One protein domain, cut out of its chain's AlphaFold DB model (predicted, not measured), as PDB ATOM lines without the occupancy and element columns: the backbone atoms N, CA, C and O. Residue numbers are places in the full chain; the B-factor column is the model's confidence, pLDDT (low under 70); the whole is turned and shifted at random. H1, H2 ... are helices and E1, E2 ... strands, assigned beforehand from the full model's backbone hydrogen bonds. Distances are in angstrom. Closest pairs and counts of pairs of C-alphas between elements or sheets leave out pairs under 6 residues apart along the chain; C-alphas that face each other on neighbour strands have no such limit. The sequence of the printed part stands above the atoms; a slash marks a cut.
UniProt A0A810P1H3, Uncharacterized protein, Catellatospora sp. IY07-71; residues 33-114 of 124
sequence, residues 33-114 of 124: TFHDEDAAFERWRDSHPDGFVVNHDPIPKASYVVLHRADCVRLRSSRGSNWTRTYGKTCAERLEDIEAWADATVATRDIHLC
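AT A GLANCE: This is residues 33 to 114 of the 124 residues of an uncharacterized protein of Catellatospora sp. IY07-71 (UniProt A0A810P1H3). Look first for a small antiparallel sheet, order E2 E1 E3, with helix H1 over one face and H2 over the other. The 82 printed residues run H1 E1 E2 E3 H2, class mixed, under half in named elements. The whole is compact, radius of gyration of the C-alphas 11.6 A, spanning 32 by 24 by 19 A.

HOW THE PARTS SIT: Find inner strand E1, residues 52 to 56; it forms a hairpin with E2, residues 65 to 69 (N 55 and O 66, 2.8 A). E3, residues 88 to 92, is its other antiparallel neighbour (N 54 and O 90, 2.8 A). H2, residues 95 to 106, is on the sheet at a height of 8.9 A; its closest C-alpha pair with E3 is Ile 98 and Ala 92, 6.3 A. H1, residues 38 to 47, is on the opposite face, height 10.4 A; its closest C-alpha pair with E3 is Phe 41 and Lys 89, 7.6 A. In both helices every O i to N i+4 pair is within hydrogen-bond range.

IN THESE COORDINATES: From C-alpha 38 at (267.652, 258.081, 274.969) H1 runs 14.2 A; H2 runs 15.5 A to C-alpha 106 at (253.138, 266.792, 260.190). E1, E2 and E3 measure 13.0, 13.5 and 13.4 A.

THE WHOLE: The printed part has no cut. The E2 to E3 link, 18 residues, is long; its residues 78 to 81 have pLDDT under 70.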
ATOM      1  N   THR A  33     263.578 259.000 263.695       94.81
ATOM      2  CA  THR A  33     262.860 259.330 264.930       94.81
ATOM      3  C   THR A  33     263.268 258.390 266.059       94.81
ATOM      4  O   THR A  33     263.370 257.184 265.852       94.81
ATOM      5  N   PHE A  34     263.499 258.946 267.248       92.94
ATOM      6  CA  PHE A  34     263.785 258.206 268.477       92.94
ATOM      7  C   PHE A  34     262.617 258.325 269.466       92.94
ATOM      8  O   PHE A  34     262.161 259.442 269.746       92.94
ATOM      9  N   HIS A  35     262.191 257.191 270.032       90.94
ATOM     10  CA  HIS A  35     261.144 257.093 271.059       90.94
ATOM     11  C   HIS A  35     261.573 256.139 272.179       90.94
ATOM     12  O   HIS A  35     261.825 254.972 271.911       90.94
ATOM     13  N   ASP A  36     261.643 256.619 273.425       88.94
ATOM     14  CA  ASP A  36     262.186 255.866 274.579       88.94
ATOM     15  C   ASP A  36     263.586 255.243 274.319       88.94
ATOM     16  O   ASP A  36     263.991 254.245 274.908       88.94
ATOM     17  N   GLU A  37     264.358 255.865 273.425       90.75
ATOM     18  CA  GLU A  37     265.674 255.455 272.936       90.75
ATOM     19  C   GLU A  37     266.760 256.489 273.299       90.75
ATOM     20  O   GLU A  37     267.610 256.845 272.480       90.75
ATOM     21  N   ASP A  38     266.761 256.993 274.535       90.50
ATOM     22  CA  ASP A  38     267.652 258.081 274.969       90.50
ATOM     23  C   ASP A  38     269.124 257.832 274.651       90.50
ATOM     24  O   ASP A  38     269.778 258.680 274.053       90.50
ATOM     25  N   ALA A  39     269.635 256.643 274.972       91.19
ATOM     26  CA  ALA A  39     271.033 256.314 274.715       91.19
ATOM     27  C   ALA A  39     271.367 256.315 273.212       91.19
ATOM     28  O   ALA A  39     272.498 256.609 272.828       91.19
ATOM     29  N   ALA A  40     270.412 255.960 272.347       92.69
ATOM     30  CA  ALA A  40     270.621 255.995 270.903       92.69
ATOM     31  C   ALA A  40     270.552 257.430 270.365       92.69
ATOM     32  O   ALA A  40     271.382 257.792 269.529       92.69
ATOM     33  N   PHE A  41     269.629 258.243 270.883       93.31
ATOM     34  CA  PHE A  41     269.555 259.669 270.578       93.31
ATOM     35  C   PHE A  41     270.829 260.403 271.008       93.31
ATOM     36  O   PHE A  41     271.395 261.152 270.220       93.31
ATOM     37  N   GLU A  42     271.326 260.156 272.221       92.88
ATOM     38  CA  GLU A  42     272.553 260.776 272.729       92.88
ATOM     39  C   GLU A  42     273.764 260.418 271.869       92.88
ATOM     40  O   GLU A  42     274.508 261.311 271.468       92.88
ATOM     41  N   ARG A  43     273.917 259.136 271.503       94.50
ATOM     42  CA  ARG A  43     274.977 258.711 270.577       94.50
ATOM     43  C   ARG A  43     274.878 259.426 269.234       94.50
ATOM     44  O   ARG A  43     275.892 259.904 268.741       94.50
ATOM     45  N   TRP A  44     273.677 259.507 268.658       95.75
ATOM     46  CA  TRP A  44     273.472 260.198 267.386       95.75
ATOM     47  C   TRP A  44     273.798 261.691 267.500       95.75
ATOM     48  O   TRP A  44     274.542 262.213 266.676       95.75
ATOM     49  N   ARG A  45     273.303 262.365 268.543       94.94
ATOM     50  CA  ARG A  45     273.557 263.787 268.814       94.94
ATOM     51  C   ARG A  45     275.053 264.074 268.902       94.94
ATOM     52  O   ARG A  45     275.529 265.057 268.343       94.94
ATOM     53  N   ASP A  46     275.786 263.230 269.621       93.31
ATOM     54  CA  ASP A  46     277.209 263.446 269.866       93.31
ATOM     55  C   ASP A  46     278.081 263.096 268.651       93.31
ATOM     56  O   ASP A  46     279.161 263.667 268.513       93.31
ATOM     57  N   SER A  47     277.609 262.237 267.739       96.12
ATOM     58  CA  SER A  47     278.305 261.935 266.480       96.12
ATOM     59  C   SER A  47     277.933 262.852 265.307       96.12
ATOM     60  O   SER A  47     278.645 262.841 264.309       96.12
ATOM     61  N   HIS A  48     276.855 263.641 265.405       96.56
ATOM     62  CA  HIS A  48     276.386 264.541 264.338       96.56
ATOM     63  C   HIS A  48     276.206 265.982 264.848       96.56
ATOM     64  O   HIS A  48     275.088 266.495 264.832       96.56
ATOM     65  N   PRO A  49     277.271 266.671 265.307       95.50
ATOM     66  CA  PRO A  49     277.151 268.016 265.882       95.50
ATOM     67  C   PRO A  49     276.570 269.047 264.902       95.50
ATOM     68  O   PRO A  49     275.862 269.962 265.323       95.50
ATOM     69  N   ASP A  50     276.806 268.866 263.601       95.81
ATOM     70  CA  ASP A  50     276.287 269.745 262.552       95.81
ATOM     71  C   ASP A  50     274.845 269.437 262.134       95.81
ATOM     72  O   ASP A  50     274.240 270.237 261.421       95.81
ATOM     73  N   GLY A  51     274.284 268.319 262.604       96.62
ATOM     74  CA  GLY A  51     272.945 267.873 262.247       96.62
ATOM     75  C   GLY A  51     271.821 268.709 262.862       96.62
ATOM     76  O   GLY A  51     272.020 269.691 263.588       96.62
ATOM     77  N   PHE A  52     270.601 268.263 262.591       97.56
ATOM     78  CA  PHE A  52     269.357 268.902 262.992       97.56
ATOM     79  C   PHE A  52     268.499 267.954 263.816       97.56
ATOM     80  O   PHE A  52     268.442 266.751 263.559       97.56
ATOM     81  N   VAL A  53     267.804 268.517 264.800       96.69
ATOM     82  CA  VAL A  53     266.885 267.784 265.671       96.69
ATOM     83  C   VAL A  53     265.573 268.544 265.748       96.69
ATOM     84  O   VAL A  53     265.545 269.695 266.178       96.69
ATOM     85  N   VAL A  54     264.476 267.887 265.392       96.25
ATOM     86  CA  VAL A  54     263.126 268.350 265.694       96.25
ATOM     87  C   VAL A  54     262.642 267.678 266.965       96.25
ATOM     88  O   VAL A  54     262.526 266.454 267.045       96.25
ATOM     89  N   ASN A  55     262.331 268.498 267.960       95.19
ATOM     90  CA  ASN A  55     261.559 268.080 269.113       95.19
ATOM     91  C   ASN A  55     260.068 268.135 268.771       95.19
ATOM     92  O   ASN A  55     259.600 269.159 268.274       95.19
ATOM     93  N   HIS A  56     259.325 267.071 269.055       94.12
ATOM     94  CA  HIS A  56     257.889 267.016 268.794       94.12
ATOM     95  C   HIS A  56     257.151 266.185 269.848       94.12
ATOM     96  O   HIS A  56     257.763 265.457 270.631       94.12
ATOM     97  N   ASP A  57     255.823 266.285 269.879       91.31
ATOM     98  CA  ASP A  57     254.995 265.433 270.741       91.31
ATOM     99  C   ASP A  57     255.158 263.947 270.368       91.31
ATOM    100  O   ASP A  57     255.502 263.650 269.223       91.31
ATOM    101  N   PRO A  58     254.891 262.985 271.277       87.69
ATOM    102  CA  PRO A  58     255.029 261.553 270.978       87.69
ATOM    103  C   PRO A  58     254.322 261.125 269.686       87.69
ATOM    104  O   PRO A  58     254.836 260.292 268.948       87.69
ATOM    105  N   ILE A  59     253.182 261.755 269.387       89.19
ATOM    106  CA  ILE A  59     252.561 261.748 268.063       89.19
ATOM    107  C   ILE A  59     252.843 263.121 267.427       89.19
ATOM    108  O   ILE A  59     252.332 264.121 267.945       89.19
ATOM    109  N   PRO A  60     253.637 263.197 266.342       89.06
ATOM    110  CA  PRO A  60     253.963 264.462 265.690       89.06
ATOM    111  C   PRO A  60     252.708 265.216 265.232       89.06
ATOM    112  O   PRO A  60     251.813 264.638 264.617       89.06
ATOM    113  N   LYS A  61     252.651 266.520 265.509       90.81
ATOM    114  CA  LYS A  61     251.583 267.421 265.050       90.81
ATOM    115  C   LYS A  61     252.093 268.858 264.972       90.81
ATOM    116  O   LYS A  61     252.984 269.241 265.726       90.81
ATOM    117  N   ALA A  62     251.487 269.656 264.095       90.00
ATOM    118  CA  ALA A  62     251.966 271.003 263.778       90.00
ATOM    119  C   ALA A  62     251.997 271.941 264.995       90.00
ATOM    120  O   ALA A  62     252.823 272.840 265.059       90.00
ATOM    121  N   SER A  63     251.142 271.702 265.995       89.19
ATOM    122  CA  SER A  63     251.070 272.528 267.204       89.19
ATOM    123  C   SER A  63     252.336 272.491 268.064       89.19
ATOM    124  O   SER A  63     252.494 273.344 268.934       89.19
ATOM    125  N   TYR A  64     253.183 271.468 267.906       90.94
ATOM    126  CA  TYR A  64     254.428 271.354 268.655       90.94
ATOM    127  C   TYR A  64     255.502 270.624 267.844       90.94
ATOM    128  O   TYR A  64     255.674 269.407 267.935       90.94
ATOM    129  N   VAL A  65     256.239 271.414 267.069       93.94
ATOM    130  CA  VAL A  65     257.475 271.030 266.388       93.94
ATOM    131  C   VAL A  65     258.496 272.145 266.587       93.94
ATOM    132  O   VAL A  65     258.238 273.297 266.243       93.94
ATOM    133  N   VAL A  66     259.639 271.822 267.192       96.06
ATOM    134  CA  VAL A  66     260.712 272.788 267.461       96.06
ATOM    135  C   VAL A  66     262.013 272.296 266.847       96.06
ATOM    136  O   VAL A  66     262.506 271.236 267.227       96.06
ATOM    137  N   LEU A  67     262.583 273.069 265.927       97.19
ATOM    138  CA  LEU A  67     263.859 272.785 265.283       97.19
ATOM    139  C   LEU A  67     265.029 273.269 266.143       97.19
ATOM    140  O   LEU A  67     265.035 274.386 266.668       97.19
ATOM    141  N   HIS A  68     266.054 272.433 266.228       97.06
ATOM    142  CA  HIS A  68     267.322 272.687 266.891       97.06
ATOM    143  C   HIS A  68     268.491 272.286 265.988       97.06
ATOM    144  O   HIS A  68     268.375 271.363 265.180       97.06
ATOM    145  N   ARG A  69     269.654 272.907 266.209       96.81
ATOM    146  CA  ARG A  69     270.942 272.281 265.878       96.81
ATOM    147  C   ARG A  69     271.214 271.132 266.852       96.81
ATOM    148  O   ARG A  69     270.843 271.226 268.025       96.81
ATOM    149  N   ALA A  70     271.856 270.064 266.390       95.88
ATOM    150  CA  ALA A  70     272.171 268.901 267.218       95.88
ATOM    151  C   ALA A  70     273.106 269.246 268.391       95.88
ATOM    152  O   ALA A  70     272.973 268.693 269.483       95.88
ATOM    153  N   ASP A  71     274.000 270.218 268.214       94.38
ATOM    154  CA  ASP A  71     274.888 270.719 269.261       94.38
ATOM    155  C   ASP A  71     274.223 271.670 270.277       94.38
ATOM    156  O   ASP A  71     274.873 272.063 271.250       94.38
ATOM    157  N   CYS A  72     272.933 271.991 270.111       94.38
ATOM    158  CA  CYS A  72     272.200 272.925 270.962       94.38
ATOM    159  C   CYS A  72     272.343 272.582 272.453       94.38
ATOM    160  O   CYS A  72     272.031 271.477 272.898       94.38
ATOM    161  N   VAL A  73     272.695 273.579 273.271       91.31
ATOM    162  CA  VAL A  73     272.850 273.427 274.730       91.31
ATOM    163  C   VAL A  73     271.601 272.857 275.421       91.31
ATOM    164  O   VAL A  73     271.700 272.134 276.413       91.31
ATOM    165  N   ARG A  74     270.408 273.119 274.870       89.56
ATOM    166  CA  ARG A  74     269.130 272.594 275.381       89.56
ATOM    167  C   ARG A  74     268.980 271.083 275.190       89.56
ATOM    168  O   ARG A  74     268.177 270.484 275.894       89.56
ATOM    169  N   LEU A  75     269.758 270.488 274.286       89.31
ATOM    170  CA  LEU A  75     269.821 269.050 274.024       89.31
ATOM    171  C   LEU A  75     270.985 268.364 274.756       89.31
ATOM    172  O   LEU A  75     271.176 267.164 274.585       89.31
ATOM    173  N   ARG A  76     271.775 269.104 275.549       83.31
ATOM    174  CA  ARG A  76     272.950 268.599 276.288       83.31
ATOM    175  C   ARG A  76     272.821 268.705 277.809       83.31
ATOM    176  O   ARG A  76     273.664 268.176 278.526       83.31
ATOM    177  N   SER A  77     271.809 269.404 278.327       72.75
ATOM    178  CA  SER A  77     271.697 269.637 279.771       72.75
ATOM    179  C   SER A  77     271.497 268.325 280.540       72.75
ATOM    180  O   SER A  77     270.503 267.633 280.332       72.75
ATOM    181  N   SER A  78     272.397 268.036 281.479       56.50
ATOM    182  CA  SER A  78     272.554 266.792 282.256       56.50
ATOM    183  C   SER A  78     271.418 266.438 283.236       56.50
ATOM    184  O   SER A  78     271.605 265.626 284.138       56.50
ATOM    185  N   ARG A  79     270.228 267.034 283.095       57.00
ATOM    186  CA  ARG A  79     269.093 266.844 284.017       57.00
ATOM    187  C   ARG A  79     268.105 265.738 283.630       57.00
ATOM    188  O   ARG A  79     267.099 265.607 284.321       57.00
ATOM    189  N   GLY A  80     268.325 264.939 282.587       54.88
ATOM    190  CA  GLY A  80     267.309 263.946 282.244       54.88
ATOM    191  C   GLY A  80     267.756 262.837 281.318       54.88
ATOM    192  O   GLY A  80     267.877 263.039 280.119       54.88
ATOM    193  N   SER A  81     267.813 261.635 281.874       59.78
ATOM    194  CA  SER A  81     267.576 260.364 281.189       59.78
ATOM    195  C   SER A  81     266.115 260.240 280.697       59.78
ATOM    196  O   SER A  81     265.467 259.233 280.979       59.78
ATOM    197  N   ASN A  82     265.557 261.294 280.078       75.94
ATOM    198  CA  ASN A  82     264.198 261.306 279.515       75.94
ATOM    199  C   ASN A  82     264.092 262.150 278.220       75.94
ATOM    200  O   ASN A  82     263.122 262.888 278.031       75.94
ATOM    201  N   TRP A  83     265.080 262.093 277.327       80.38
ATOM    202  CA  TRP A  83     265.090 262.892 276.089       80.38
ATOM    203  C   TRP A  83     263.975 262.522 275.114       80.38
ATOM    204  O   TRP A  83     263.417 263.396 274.447       80.38
ATOM    205  N   THR A  84     263.666 261.236 275.030       80.62
ATOM    206  CA  THR A  84     262.791 260.622 274.024       80.62
ATOM    207  C   THR A  84     261.523 260.019 274.638       80.62
ATOM    208  O   THR A  84     260.716 259.397 273.951       80.62
ATOM    209  N   ARG A  85     261.352 260.189 275.956       78.44
ATOM    210  CA  ARG A  85     260.226 259.652 276.734       78.44
ATOM    211  C   ARG A  85     259.004 260.552 276.716       78.44
ATOM    212  O   ARG A  85     257.888 260.083 276.537       78.44
ATOM    213  N   THR A  86     259.210 261.851 276.921       81.31
ATOM    214  CA  THR A  86     258.123 262.845 276.899       81.31
ATOM    215  C   THR A  86     257.889 263.401 275.499       81.31
ATOM    216  O   THR A  86     256.783 263.817 275.175       81.31
ATOM    217  N   TYR A  87     258.925 263.387 274.666       84.44
ATOM    218  CA  TYR A  87     258.916 263.964 273.331       84.44
ATOM    219  C   TYR A  87     259.574 263.004 272.354       84.44
ATOM    220  O   TYR A  87     260.552 262.359 272.717       84.44
ATOM    221  N   GLY A  88     259.096 262.958 271.115       91.00
ATOM    222  CA  GLY A  88     259.858 262.337 270.039       91.00
ATOM    223  C   GLY A  88     260.986 263.257 269.569       91.00
ATOM    224  O   GLY A  88     260.909 264.488 269.682       91.00
ATOM    225  N   LYS A  89     262.066 262.645 269.082       93.75
ATOM    226  CA  LYS A  89     263.210 263.350 268.496       93.75
ATOM    227  C   LYS A  89     263.410 262.863 267.076       93.75
ATOM    228  O   LYS A  89     263.930 261.768 266.887       93.75
ATOM    229  N   THR A  90     263.035 263.672 266.094       96.44
ATOM    230  CA  THR A  90     263.366 263.400 264.691       96.44
ATOM    231  C   THR A  90     264.671 264.088 264.342       96.44
ATOM    232  O   THR A  90     264.826 265.281 264.573       96.44
ATOM    233  N   CYS A  91     265.617 263.333 263.806       96.88
ATOM    234  CA  CYS A  91     266.991 263.758 263.603       96.88
ATOM    235  C   CYS A  91     267.398 263.546 262.148       96.88
ATOM    236  O   CYS A  91     267.090 262.496 261.587       96.88
ATOM    237  N   ALA A  92     268.110 264.500 261.558       96.81
ATOM    238  CA  ALA A  92     268.686 264.355 260.224       96.81
ATOM    239  C   ALA A  92     269.981 265.163 260.092       96.81
ATOM    240  O   ALA A  92     270.202 266.124 260.826       96.81
ATOM    241  N   GLU A  93     270.843 264.780 259.154       96.06
ATOM    242  CA  GLU A  93     272.087 265.510 258.878       96.06
ATOM    243  C   GLU A  93     271.849 266.762 258.027       96.06
ATOM    244  O   GLU A  93     272.570 267.749 258.158       96.06
ATOM    245  N   ARG A  94     270.820 266.740 257.172       94.38
ATOM    246  CA  ARG A  94     270.487 267.837 256.261       94.38
ATOM    247  C   ARG A  94     269.126 268.419 256.608       94.38
ATOM    248  O   ARG A  94     268.207 267.717 257.023       94.38
ATOM    249  N   LEU A  95     268.989 269.724 256.406       93.19
ATOM    250  CA  LEU A  95     267.748 270.439 256.695       93.19
ATOM    251  C   LEU A  95     266.595 270.013 255.773       93.19
ATOM    252  O   LEU A  95     265.453 269.938 256.210       93.19
ATOM    253  N   GLU A  96     266.914 269.660 254.530       92.94
ATOM    254  CA  GLU A  96     265.963 269.160 253.526       92.94
ATOM    255  C   GLU A  96     265.265 267.872 253.986       92.94
ATOM    256  O   GLU A  96     264.103 267.631 253.671       92.94
ATOM    257  N   ASP A  97     265.962 267.040 254.763       94.12
ATOM    258  CA  ASP A  97     265.402 265.795 255.287       94.12
ATOM    259  C   ASP A  97     264.420 266.070 256.437       94.12
ATOM    260  O   ASP A  97     263.415 265.370 256.582       94.12
ATOM    261  N   ILE A  98     264.679 267.113 257.238       94.88
ATOM    262  CA  ILE A  98     263.726 267.605 258.242       94.88
ATOM    263  C   ILE A  98     262.484 268.171 257.563       94.88
ATOM    264  O   ILE A  98     261.364 267.906 257.993       94.88
ATOM    265  N   GLU A  99     262.686 268.937 256.502       92.81
ATOM    266  CA  GLU A  99     261.623 269.520 255.700       92.81
ATOM    267  C   GLU A  99     260.727 268.441 255.075       92.81
ATOM    268  O   GLU A  99     259.510 268.449 255.273       92.81
ATOM    269  N   ALA A 100     261.330 267.452 254.408       92.06
ATOM    270  CA  ALA A 100     260.616 266.315 253.839       92.06
ATOM    271  C   ALA A 100     259.840 265.537 254.913       92.06
ATOM    272  O   ALA A 100     258.694 265.135 254.689       92.06
ATOM    273  N   TRP A 101     260.428 265.354 256.100       93.38
ATOM    274  CA  TRP A 101     259.738 264.735 257.231       93.38
ATOM    275  C   TRP A 101     258.540 265.564 257.704       93.38
ATOM    276  O   TRP A 101     257.484 264.992 257.984       93.38
ATOM    277  N   ALA A 102     258.680 266.886 257.783       92.44
ATOM    278  CA  ALA A 102     257.638 267.781 258.268       92.44
ATOM    279  C   ALA A 102     256.429 267.809 257.324       92.44
ATOM    280  O   ALA A 102     255.295 267.643 257.779       92.44
ATOM    281  N   ASP A 103     256.665 267.877 256.013       91.12
ATOM    282  CA  ASP A 103     255.608 267.791 255.002       91.12
ATOM    283  C   ASP A 103     254.929 266.415 254.994       91.12
ATOM    284  O   ASP A 103     253.698 266.318 254.948       91.12
ATOM    285  N   ALA A 104     255.708 265.333 255.076       90.44
ATOM    286  CA  ALA A 104     255.173 263.974 255.009       90.44
ATOM    287  C   ALA A 104     254.410 263.557 256.278       90.44
ATOM    288  O   ALA A 104     253.409 262.840 256.182       90.44
ATOM    289  N   THR A 105     254.879 263.986 257.453       90.69
ATOM    290  CA  THR A 105     254.421 263.475 258.758       90.69
ATOM    291  C   THR A 105     253.497 264.449 259.478       90.69
ATOM    292  O   THR A 105     252.520 264.034 260.097       90.69
ATOM    293  N   VAL A 106     253.808 265.742 259.411       90.88
ATOM    294  CA  VAL A 106     253.138 266.792 260.190       90.88
ATOM    295  C   VAL A 106     252.234 267.658 259.305       90.88
ATOM    296  O   VAL A 106     251.338 268.326 259.820       90.88
ATOM    297  N   ALA A 107     252.432 267.599 257.983       90.81
ATOM    298  CA  ALA A 107     251.767 268.425 256.980       90.81
ATOM    299  C   ALA A 107     251.938 269.933 257.251       90.81
ATOM    300  O   ALA A 107     250.992 270.709 257.109       90.81
ATOM    301  N   THR A 108     253.141 270.338 257.674       86.38
ATOM    302  CA  THR A 108     253.507 271.744 257.888       86.38
ATOM    303  C   THR A 108     254.974 271.993 257.560       86.38
ATOM    304  O   THR A 108     255.821 271.135 257.804       86.38
ATOM    305  N   ARG A 109     255.260 273.213 257.103       84.62
ATOM    306  CA  ARG A 109     256.613 273.777 256.960       84.62
ATOM    307  C   ARG A 109     256.903 274.863 257.999       84.62
ATOM    308  O   ARG A 109     258.043 275.281 258.162       84.62
ATOM    309  N   ASP A 110     255.878 275.290 258.734       88.75
ATOM    310  CA  ASP A 110     256.003 276.249 259.828       88.75
ATOM    311  C   ASP A 110     256.477 275.516 261.090       88.75
ATOM    312  O   ASP A 110     255.680 275.057 261.913       88.75
ATOM    313  N   ILE A 111     257.794 275.307 261.183       91.50
ATOM    314  CA  ILE A 111     258.446 274.730 262.360       91.50
ATOM    315  C   ILE A 111     259.012 275.853 263.225       91.50
ATOM    316  O   ILE A 111     259.779 276.694 262.758       91.50
ATOM    317  N   HIS A 112     258.719 275.819 264.525       94.88
ATOM    318  CA  HIS A 112     259.276 276.789 265.458       94.88
ATOM    319  C   HIS A 112     260.792 276.629 265.585       94.88
ATOM    320  O   HIS A 112     261.302 275.548 265.874       94.88
ATOM    321  N   LEU A 113     261.537 277.721 265.443       95.88
ATOM    322  CA  LEU A 113     262.987 277.699 265.610       95.88
ATOM    323  C   LEU A 113     263.355 277.851 267.085       95.88
ATOM    324  O   LEU A 113     262.820 278.699 267.805       95.88
ATOM    325  N   CYS A 114     264.304 277.050 267.560       96.06
ATOM    326  CA  CYS A 114     264.800 277.192 268.919       96.06
ATOM    327  C   CYS A 114     265.503 278.545 269.110       96.06
ATOM    328  O   CYS A 114     266.576 278.775 268.556       96.06
TER     329      CYS A 114